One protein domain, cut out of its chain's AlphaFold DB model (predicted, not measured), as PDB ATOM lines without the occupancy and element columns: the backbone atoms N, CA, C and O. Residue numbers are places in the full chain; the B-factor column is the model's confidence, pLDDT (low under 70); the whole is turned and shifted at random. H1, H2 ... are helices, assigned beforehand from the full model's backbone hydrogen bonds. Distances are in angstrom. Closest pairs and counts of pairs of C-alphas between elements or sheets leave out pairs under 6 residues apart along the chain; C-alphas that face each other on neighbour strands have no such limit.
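What this domain is: This is residues 11 to 71 of the 156 residues of the protein "Os09g0565100 protein" of Oryza sativa subsp. japonica (UniProt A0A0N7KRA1). There is little regular structure: a short helix, H1, lies in the middle of loops, with the longer H2 at one side and the long stretch 38 to 71 winding past H1. The printed part has 61 residues, with two named helices in the order H1, H2 and no named strand; the class is all helix, although the named elements hold only 17 residues. It is compact, with a radius of gyration of the C-alphas of 11.0 A, and spans 28 by 23 by 16 A.

Where its parts are: H1, residues 11 to 16, begins at C-alpha 11 (8.017, 8.479, 34.144). H2, residues 27 to 37, is 15.1 A long and ends at C-alpha 37 (15.934, 20.281, 32.461).

How they stand to each other: H1 and H2 only just touch, with 3 pairs of C-alphas within 8 A, the closest being those of Val 13 and Ala 30, 6.7 A apart. Their lines are only just about perpendicular, at 73 degrees. In H1 and H2 every O i to N i+4 pair is within hydrogen-bond range.

The domain as a whole: The C-alphas farthest apart, of Ser 23 and Gly 65, are 30.6 A apart. The printed part has no cut. The link from H1 to H2 is short. In this model, pLDDT is under 70 at residues 64 to 66.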
ATOM      1  N   GLN A  11       7.115   9.393  34.846       94.41
ATOM      2  CA  GLN A  11       8.017   8.479  34.144       94.41
ATOM      3  C   GLN A  11       9.293   9.178  33.652       94.41
ATOM      4  O   GLN A  11      10.383   8.617  33.747       94.41
ATOM      5  N   GLN A  12       9.190  10.423  33.167       93.19
ATOM      6  CA  GLN A  12      10.370  11.211  32.807       93.19
ATOM      7  C   GLN A  12      11.258  11.460  34.025       93.19
ATOM      8  O   GLN A  12      12.481  11.376  33.921       93.19
ATOM      9  N   VAL A  13      10.660  11.784  35.174       93.93
ATOM     10  CA  VAL A  13      11.417  11.956  36.418       93.93
ATOM     11  C   VAL A  13      12.103  10.640  36.779       93.93
ATOM     12  O   VAL A  13      13.316  10.636  36.949       93.93
ATOM     13  N   LEU A  14      11.377   9.523  36.807       95.12
ATOM     14  CA  LEU A  14      11.914   8.203  37.149       95.12
ATOM     15  C   LEU A  14      13.114   7.796  36.275       95.12
ATOM     16  O   LEU A  14      14.136   7.329  36.786       95.12
ATOM     17  N   ASP A  15      13.017   8.013  34.966       94.71
ATOM     18  CA  ASP A  15      14.053   7.599  34.022       94.71
ATOM     19  C   ASP A  15      15.258   8.559  33.990       94.71
ATOM     20  O   ASP A  15      16.397   8.124  33.799       94.71
ATOM     21  N   CYS A  16      15.031   9.871  34.144       92.93
ATOM     22  CA  CYS A  16      16.026  10.903  33.820       92.93
ATOM     23  C   CYS A  16      16.587  11.674  35.023       92.93
ATOM     24  O   CYS A  16      17.658  12.270  34.901       92.93
ATOM     25  N   PHE A  17      15.920  11.664  36.182       87.94
ATOM     26  CA  PHE A  17      16.379  12.363  37.392       87.94
ATOM     27  C   PHE A  17      17.759  11.865  37.866       87.94
ATOM     28  O   PHE A  17      18.544  12.624  38.432       87.94
ATOM     29  N   GLY A  18      18.099  10.602  37.601       78.23
ATOM     30  CA  GLY A  18      19.438  10.049  37.832       78.23
ATOM     31  C   GLY A  18      19.789   9.757  39.297       78.23
ATOM     32  O   GLY A  18      20.687   8.957  39.534       78.23
ATOM     33  N   ALA A  19      19.064  10.323  40.269       81.43
ATOM     34  CA  ALA A  19      19.274  10.112  41.708       81.43
ATOM     35  C   ALA A  19      18.076   9.449  42.426       81.43
ATOM     36  O   ALA A  19      17.978   9.500  43.650       81.43
ATOM     37  N   GLY A  20      17.181   8.806  41.674       85.92
ATOM     38  CA  GLY A  20      16.087   7.988  42.202       85.92
ATOM     39  C   GLY A  20      15.729   6.829  41.272       85.92
ATOM     40  O   GLY A  20      16.185   6.774  40.122       85.92
ATOM     41  N   ASP A  21      14.950   5.888  41.789       92.68
ATOM     42  CA  ASP A  21      14.363   4.752  41.077       92.68
ATOM     43  C   ASP A  21      13.087   4.263  41.792       92.68
ATOM     44  O   ASP A  21      12.582   4.920  42.702       92.68
ATOM     45  N   CYS A  22      12.551   3.107  41.393       93.23
ATOM     46  CA  CYS A  22      11.354   2.530  42.014       93.23
ATOM     47  C   CYS A  22      11.556   2.105  43.486       93.23
ATOM     48  O   CYS A  22      10.596   1.705  44.137       93.23
ATOM     49  N   SER A  23      12.780   2.170  44.021       92.97
ATOM     50  CA  SER A  23      13.096   1.943  45.439       92.97
ATOM     51  C   SER A  23      13.216   3.245  46.236       92.97
ATOM     52  O   SER A  23      13.403   3.199  47.452       92.97
ATOM     53  N   GLY A  24      13.099   4.406  45.583       92.95
ATOM     54  CA  GLY A  24      12.994   5.692  46.257       92.95
ATOM     55  C   GLY A  24      13.677   6.851  45.540       92.95
ATOM     56  O   GLY A  24      14.282   6.735  44.476       92.95
ATOM     57  N   GLY A  25      13.574   8.010  46.173       93.32
ATOM     58  CA  GLY A  25      14.122   9.276  45.713       93.32
ATOM     59  C   GLY A  25      13.558  10.415  46.553       93.32
ATOM     60  O   GLY A  25      12.578  10.235  47.281       93.32
ATOM     61  N   TRP A  26      14.172  11.592  46.457       93.36
ATOM     62  CA  TRP A  26      13.737  12.758  47.219       93.36
ATOM     63  C   TRP A  26      13.057  13.806  46.330       93.36
ATOM     64  O   TRP A  26      13.598  14.154  45.274       93.36
ATOM     65  N   PRO A  27      11.894  14.354  46.742       93.41
ATOM     66  CA  PRO A  27      11.182  15.360  45.962       93.41
ATOM     67  C   PRO A  27      12.001  16.612  45.651       93.41
ATOM     68  O   PRO A  27      11.886  17.135  44.551       93.41
ATOM     69  N   ASP A  28      12.838  17.096  46.572       92.63
ATOM     70  CA  ASP A  28      13.652  18.297  46.350       92.63
ATOM     71  C   ASP A  28      14.676  18.082  45.233       92.63
ATOM     72  O   ASP A  28      14.861  18.947  44.378       92.63
ATOM     73  N   GLN A  29      15.295  16.906  45.192       93.76
ATOM     74  CA  GLN A  29      16.249  16.557  44.153       93.76
ATOM     75  C   GLN A  29      15.545  16.350  42.800       93.76
ATOM     76  O   GLN A  29      16.015  16.847  41.774       93.76
ATOM     77  N   ALA A  30      14.384  15.685  42.791       94.40
ATOM     78  CA  ALA A  30      13.560  15.549  41.589       94.40
ATOM     79  C   ALA A  30      13.125  16.922  41.052       94.40
ATOM     80  O   ALA A  30      13.196  17.186  39.852       94.40
ATOM     81  N   GLN A  31      12.743  17.841  41.940       94.44
ATOM     82  CA  GLN A  31      12.395  19.207  41.569       94.44
ATOM     83  C   GLN A  31      13.612  19.993  41.055       94.44
ATOM     84  O   GLN A  31      13.474  20.728  40.082       94.44
ATOM     85  N   GLN A  32      14.811  19.808  41.618       93.73
ATOM     86  CA  GLN A  32      16.044  20.398  41.070       93.73
ATOM     87  C   GLN A  32      16.334  19.901  39.649       93.73
ATOM     88  O   GLN A  32      16.745  20.684  38.789       93.73
ATOM     89  N   TYR A  33      16.081  18.619  39.366       92.65
ATOM     90  CA  TYR A  33      16.143  18.100  37.999       92.65
ATOM     91  C   TYR A  33      15.154  18.824  37.074       92.65
ATOM     92  O   TYR A  33      15.546  19.208  35.970       92.65
ATOM     93  N   ILE A  34      13.920  19.068  37.527       92.78
ATOM     94  CA  ILE A  34      12.903  19.801  36.756       92.78
ATOM     95  C   ILE A  34      13.315  21.262  36.537       92.78
ATOM     96  O   ILE A  34      13.135  21.773  35.436       92.78
ATOM     97  N   VAL A  35      13.911  21.933  37.526       93.23
ATOM     98  CA  VAL A  35      14.448  23.296  37.348       93.23
ATOM     99  C   VAL A  35      15.517  23.315  36.255       93.23
ATOM    100  O   VAL A  35      15.510  24.184  35.387       93.23
ATOM    101  N   LYS A  36      16.426  22.335  36.258       92.11
ATOM    102  CA  LYS A  36      17.548  22.292  35.313       92.11
ATOM    103  C   LYS A  36      17.144  21.884  33.892       92.11
ATOM    104  O   LYS A  36      17.728  22.389  32.936       92.11
ATOM    105  N   ASN A  37      16.215  20.941  33.745       89.95
ATOM    106  CA  ASN A  37      15.934  20.281  32.461       89.95
ATOM    107  C   ASN A  37      14.512  20.534  31.938       89.95
ATOM    108  O   ASN A  37      14.220  20.234  30.780       89.95
ATOM    109  N   GLY A  38      13.627  21.065  32.780       90.88
ATOM    110  CA  GLY A  38      12.190  21.082  32.544       90.88
ATOM    111  C   GLY A  38      11.556  19.691  32.633       90.88
ATOM    112  O   GLY A  38      12.213  18.677  32.877       90.88
ATOM    113  N   ILE A  39      10.244  19.646  32.432       91.66
ATOM    114  CA  ILE A  39       9.441  18.422  32.463       91.66
ATOM    115  C   ILE A  39       8.351  18.466  31.394       91.66
ATOM    116  O   ILE A  39       7.840  19.528  31.043       91.66
ATOM    117  N   THR A  40       8.000  17.308  30.853       91.90
ATOM    118  CA  THR A  40       6.941  17.157  29.852       91.90
ATOM    119  C   THR A  40       5.614  16.743  30.482       91.90
ATOM    120  O   THR A  40       5.530  16.423  31.669       91.90
ATOM    121  N   LEU A  41       4.553  16.770  29.675       91.17
ATOM    122  CA  LEU A  41       3.222  16.338  30.090       91.17
ATOM    123  C   LEU A  41       3.065  14.814  29.983       91.17
ATOM    124  O   LEU A  41       3.466  14.235  28.973       91.17
ATOM    125  N   ASP A  42       2.390  14.192  30.951       90.13
ATOM    126  CA  ASP A  42       1.985  12.778  30.892       90.13
ATOM    127  C   ASP A  42       0.723  12.604  30.044       90.13
ATOM    128  O   ASP A  42      -0.380  12.383  30.532       90.13
ATOM    129  N   ARG A  43       0.821  12.735  28.726       90.37
ATOM    130  CA  ARG A  43      -0.359  12.571  27.853       90.37
ATOM    131  C   ARG A  43      -0.658  11.095  27.591       90.37
ATOM    132  O   ARG A  43      -0.946  10.729  26.453       90.37
ATOM    133  N   CYS A  44      -0.557  10.268  28.633       90.04
ATOM    134  CA  CYS A  44      -0.731   8.818  28.615       90.04
ATOM    135  C   CYS A  44       0.102   8.149  27.507       90.04
ATOM    136  O   CYS A  44      -0.399   7.301  26.771       90.04
ATOM    137  N   GLY A  45       1.349   8.595  27.322       84.56
ATOM    138  CA  GLY A  45       2.250   8.074  26.289       84.56
ATOM    139  C   GLY A  45       1.884   8.419  24.843       84.56
ATOM    140  O   GLY A  45       2.493   7.880  23.922       84.56
ATOM    141  N   LYS A  46       0.900   9.296  24.598       88.16
ATOM    142  CA  LYS A  46       0.584   9.738  23.237       88.16
ATOM    143  C   LYS A  46       1.788  10.480  22.664       88.16
ATOM    144  O   LYS A  46       2.219  11.473  23.234       88.16
ATOM    145  N   GLU A  47       2.281  10.075  21.501       85.20
ATOM    146  CA  GLU A  47       3.287  10.860  20.783       85.20
ATOM    147  C   GLU A  47       2.784  12.296  20.532       85.20
ATOM    148  O   GLU A  47       1.594  12.500  20.249       85.20
ATOM    149  N   PRO A  48       3.656  13.315  20.570       84.63
ATOM    150  CA  PRO A  48       5.100  13.235  20.862       84.63
ATOM    151  C   PRO A  48       5.562  13.188  22.351       84.63
ATOM    152  O   PRO A  48       6.686  13.580  22.655       84.63
ATOM    153  N   TYR A  49       4.661  12.922  23.311       88.26
ATOM    154  CA  TYR A  49       4.913  13.085  24.756       88.26
ATOM    155  C   TYR A  49       5.756  11.945  25.329       88.26
ATOM    156  O   TYR A  49       5.967  10.934  24.664       88.26
ATOM    157  N   TYR A  50       6.261  12.122  26.555       90.89
ATOM    158  CA  TYR A  50       7.001  11.057  27.224       90.89
ATOM    159  C   TYR A  50       6.117   9.807  27.344       90.89
ATOM    160  O   TYR A  50       4.904   9.951  27.546       90.89
ATOM    161  N   PRO A  51       6.685   8.595  27.202       91.58
ATOM    162  CA  PRO A  51       5.937   7.362  27.391       91.58
ATOM    163  C   PRO A  51       5.157   7.336  28.705       91.58
ATOM    164  O   PRO A  51       5.559   7.950  29.695       91.58
ATOM    165  N   ALA A  52       4.033   6.620  28.681       92.88
ATOM    166  CA  ALA A  52       3.160   6.482  29.836       92.88
ATOM    167  C   ALA A  52       3.923   5.911  31.035       92.88
ATOM    168  O   ALA A  52       4.875   5.144  30.866       92.88
ATOM    169  N   TYR A  53       3.460   6.266  32.228       94.38
ATOM    170  CA  TYR A  53       3.961   5.672  33.454       94.38
ATOM    171  C   TYR A  53       3.727   4.156  33.486       94.38
ATOM    172  O   TYR A  53       2.606   3.701  33.248       94.38
ATOM    173  N   ASP A  54       4.770   3.382  33.785       95.10
ATOM    174  CA  ASP A  54       4.723   1.914  33.832       95.10
ATOM    175  C   ASP A  54       5.384   1.304  35.080       95.10
ATOM    176  O   ASP A  54       5.626   0.095  35.134       95.10
ATOM    177  N   ALA A  55       5.667   2.131  36.092       94.17
ATOM    178  CA  ALA A  55       6.307   1.728  37.345       94.17
ATOM    179  C   ALA A  55       7.652   1.003  37.177       94.17
ATOM    180  O   ALA A  55       8.096   0.271  38.065       94.17
ATOM    181  N   THR A  56       8.328   1.219  36.047       95.14
ATOM    182  CA  THR A  56       9.627   0.627  35.748       95.14
ATOM    183  C   THR A  56      10.607   1.719  35.363       95.14
ATOM    184  O   THR A  56      10.308   2.583  34.549       95.14
ATOM    185  N   LYS A  57      11.814   1.689  35.930       94.80
ATOM    186  CA  LYS A  57      12.872   2.604  35.507       94.80
ATOM    187  C   LYS A  57      13.465   2.147  34.180       94.80
ATOM    188  O   LYS A  57      14.006   1.044  34.086       94.80
ATOM    189  N   HIS A  58      13.447   3.032  33.193       94.50
ATOM    190  CA  HIS A  58      14.093   2.832  31.899       94.50
ATOM    191  C   HIS A  58      15.329   3.725  31.761       94.50
ATOM    192  O   HIS A  58      15.496   4.689  32.514       94.50
ATOM    193  N   PRO A  59      16.213   3.455  30.784       93.51
ATOM    194  CA  PRO A  59      17.175   4.457  30.345       93.51
ATOM    195  C   PRO A  59      16.451   5.760  29.987       93.51
ATOM    196  O   PRO A  59      15.406   5.708  29.342       93.51
ATOM    197  N   CYS A  60      17.006   6.913  30.371       92.38
ATOM    198  CA  CYS A  60      16.406   8.212  30.055       92.38
ATOM    199  C   CYS A  60      16.106   8.338  28.555       92.38
ATOM    200  O   CYS A  60      17.003   8.233  27.711       92.38
ATOM    201  N   ARG A  61      14.830   8.563  28.223       89.08
ATOM    202  CA  ARG A  61      14.350   8.659  26.842       89.08
ATOM    203  C   ARG A  61      14.316  10.121  26.422       89.08
ATOM    204  O   ARG A  61      13.807  10.983  27.132       89.08
ATOM    205  N   THR A  62      14.869  10.424  25.252       73.13
ATOM    206  CA  THR A  62      14.853  11.795  24.738       73.13
ATOM    207  C   THR A  62      13.521  12.083  24.050       73.13
ATOM    208  O   THR A  62      13.119  11.398  23.117       73.13
ATOM    209  N   VAL A  63      12.850  13.143  24.493       70.35
ATOM    210  CA  VAL A  63      11.668  13.745  23.837       70.35
ATOM    211  C   VAL A  63      12.053  15.014  23.062       70.35
ATOM    212  O   VAL A  63      11.233  15.901  22.818       70.35
ATOM    213  N   ALA A  64      13.341  15.130  22.713       61.47
ATOM    214  CA  ALA A  64      13.943  16.348  22.190       61.47
ATOM    215  C   ALA A  64      13.180  16.885  20.967       61.47
ATOM    216  O   ALA A  64      13.003  16.198  19.961       61.47
ATOM    217  N   GLY A  65      12.748  18.143  21.075       58.29
ATOM    218  CA  GLY A  65      12.195  18.918  19.966       58.29
ATOM    219  C   GLY A  65      10.726  18.671  19.627       58.29
ATOM    220  O   GLY A  65      10.278  19.204  18.615       58.29
ATOM    221  N   LYS A  66       9.967  17.895  20.417       63.08
ATOM    222  CA  LYS A  66       8.589  17.553  20.026       63.08
ATOM    223  C   LYS A  66       7.471  17.948  20.997       63.08
ATOM    224  O   LYS A  66       6.320  17.710  20.654       63.08
ATOM    225  N   GLN A  67       7.734  18.575  22.150       70.90
ATOM    226  CA  GLN A  67       6.672  18.865  23.132       70.90
ATOM    227  C   GLN A  67       6.831  20.147  23.940       70.90
ATOM    228  O   GLN A  67       7.957  20.628  24.079       70.90
ATOM    229  N   PRO A  68       5.731  20.674  24.533       70.64
ATOM    230  CA  PRO A  68       5.841  21.700  25.551       70.64
ATOM    231  C   PRO A  68       6.669  21.158  26.714       70.64
ATOM    232  O   PRO A  68       6.293  20.181  27.364       70.64
ATOM    233  N   ILE A  69       7.795  21.818  26.960       81.63
ATOM    234  CA  ILE A  69       8.591  21.652  28.168       81.63
ATOM    235  C   ILE A  69       8.071  22.683  29.165       81.63
ATOM    236  O   ILE A  69       8.096  23.884  28.901       81.63
ATOM    237  N   ILE A  70       7.565  22.204  30.296       89.78
ATOM    238  CA  ILE A  70       7.196  23.034  31.435       89.78
ATOM    239  C   ILE A  70       8.455  23.258  32.265       89.78
ATOM    240  O   ILE A  70       9.152  22.307  32.621       89.78
ATOM    241  N   THR A  71       8.748  24.515  32.568       89.71
ATOM    242  CA  THR A  71       9.897  24.908  33.385       89.71
ATOM    243  C   THR A  71       9.435  25.435  34.735       89.71
ATOM    244  O   THR A  71       8.341  25.989  34.866       89.71
TER     245      THR A  71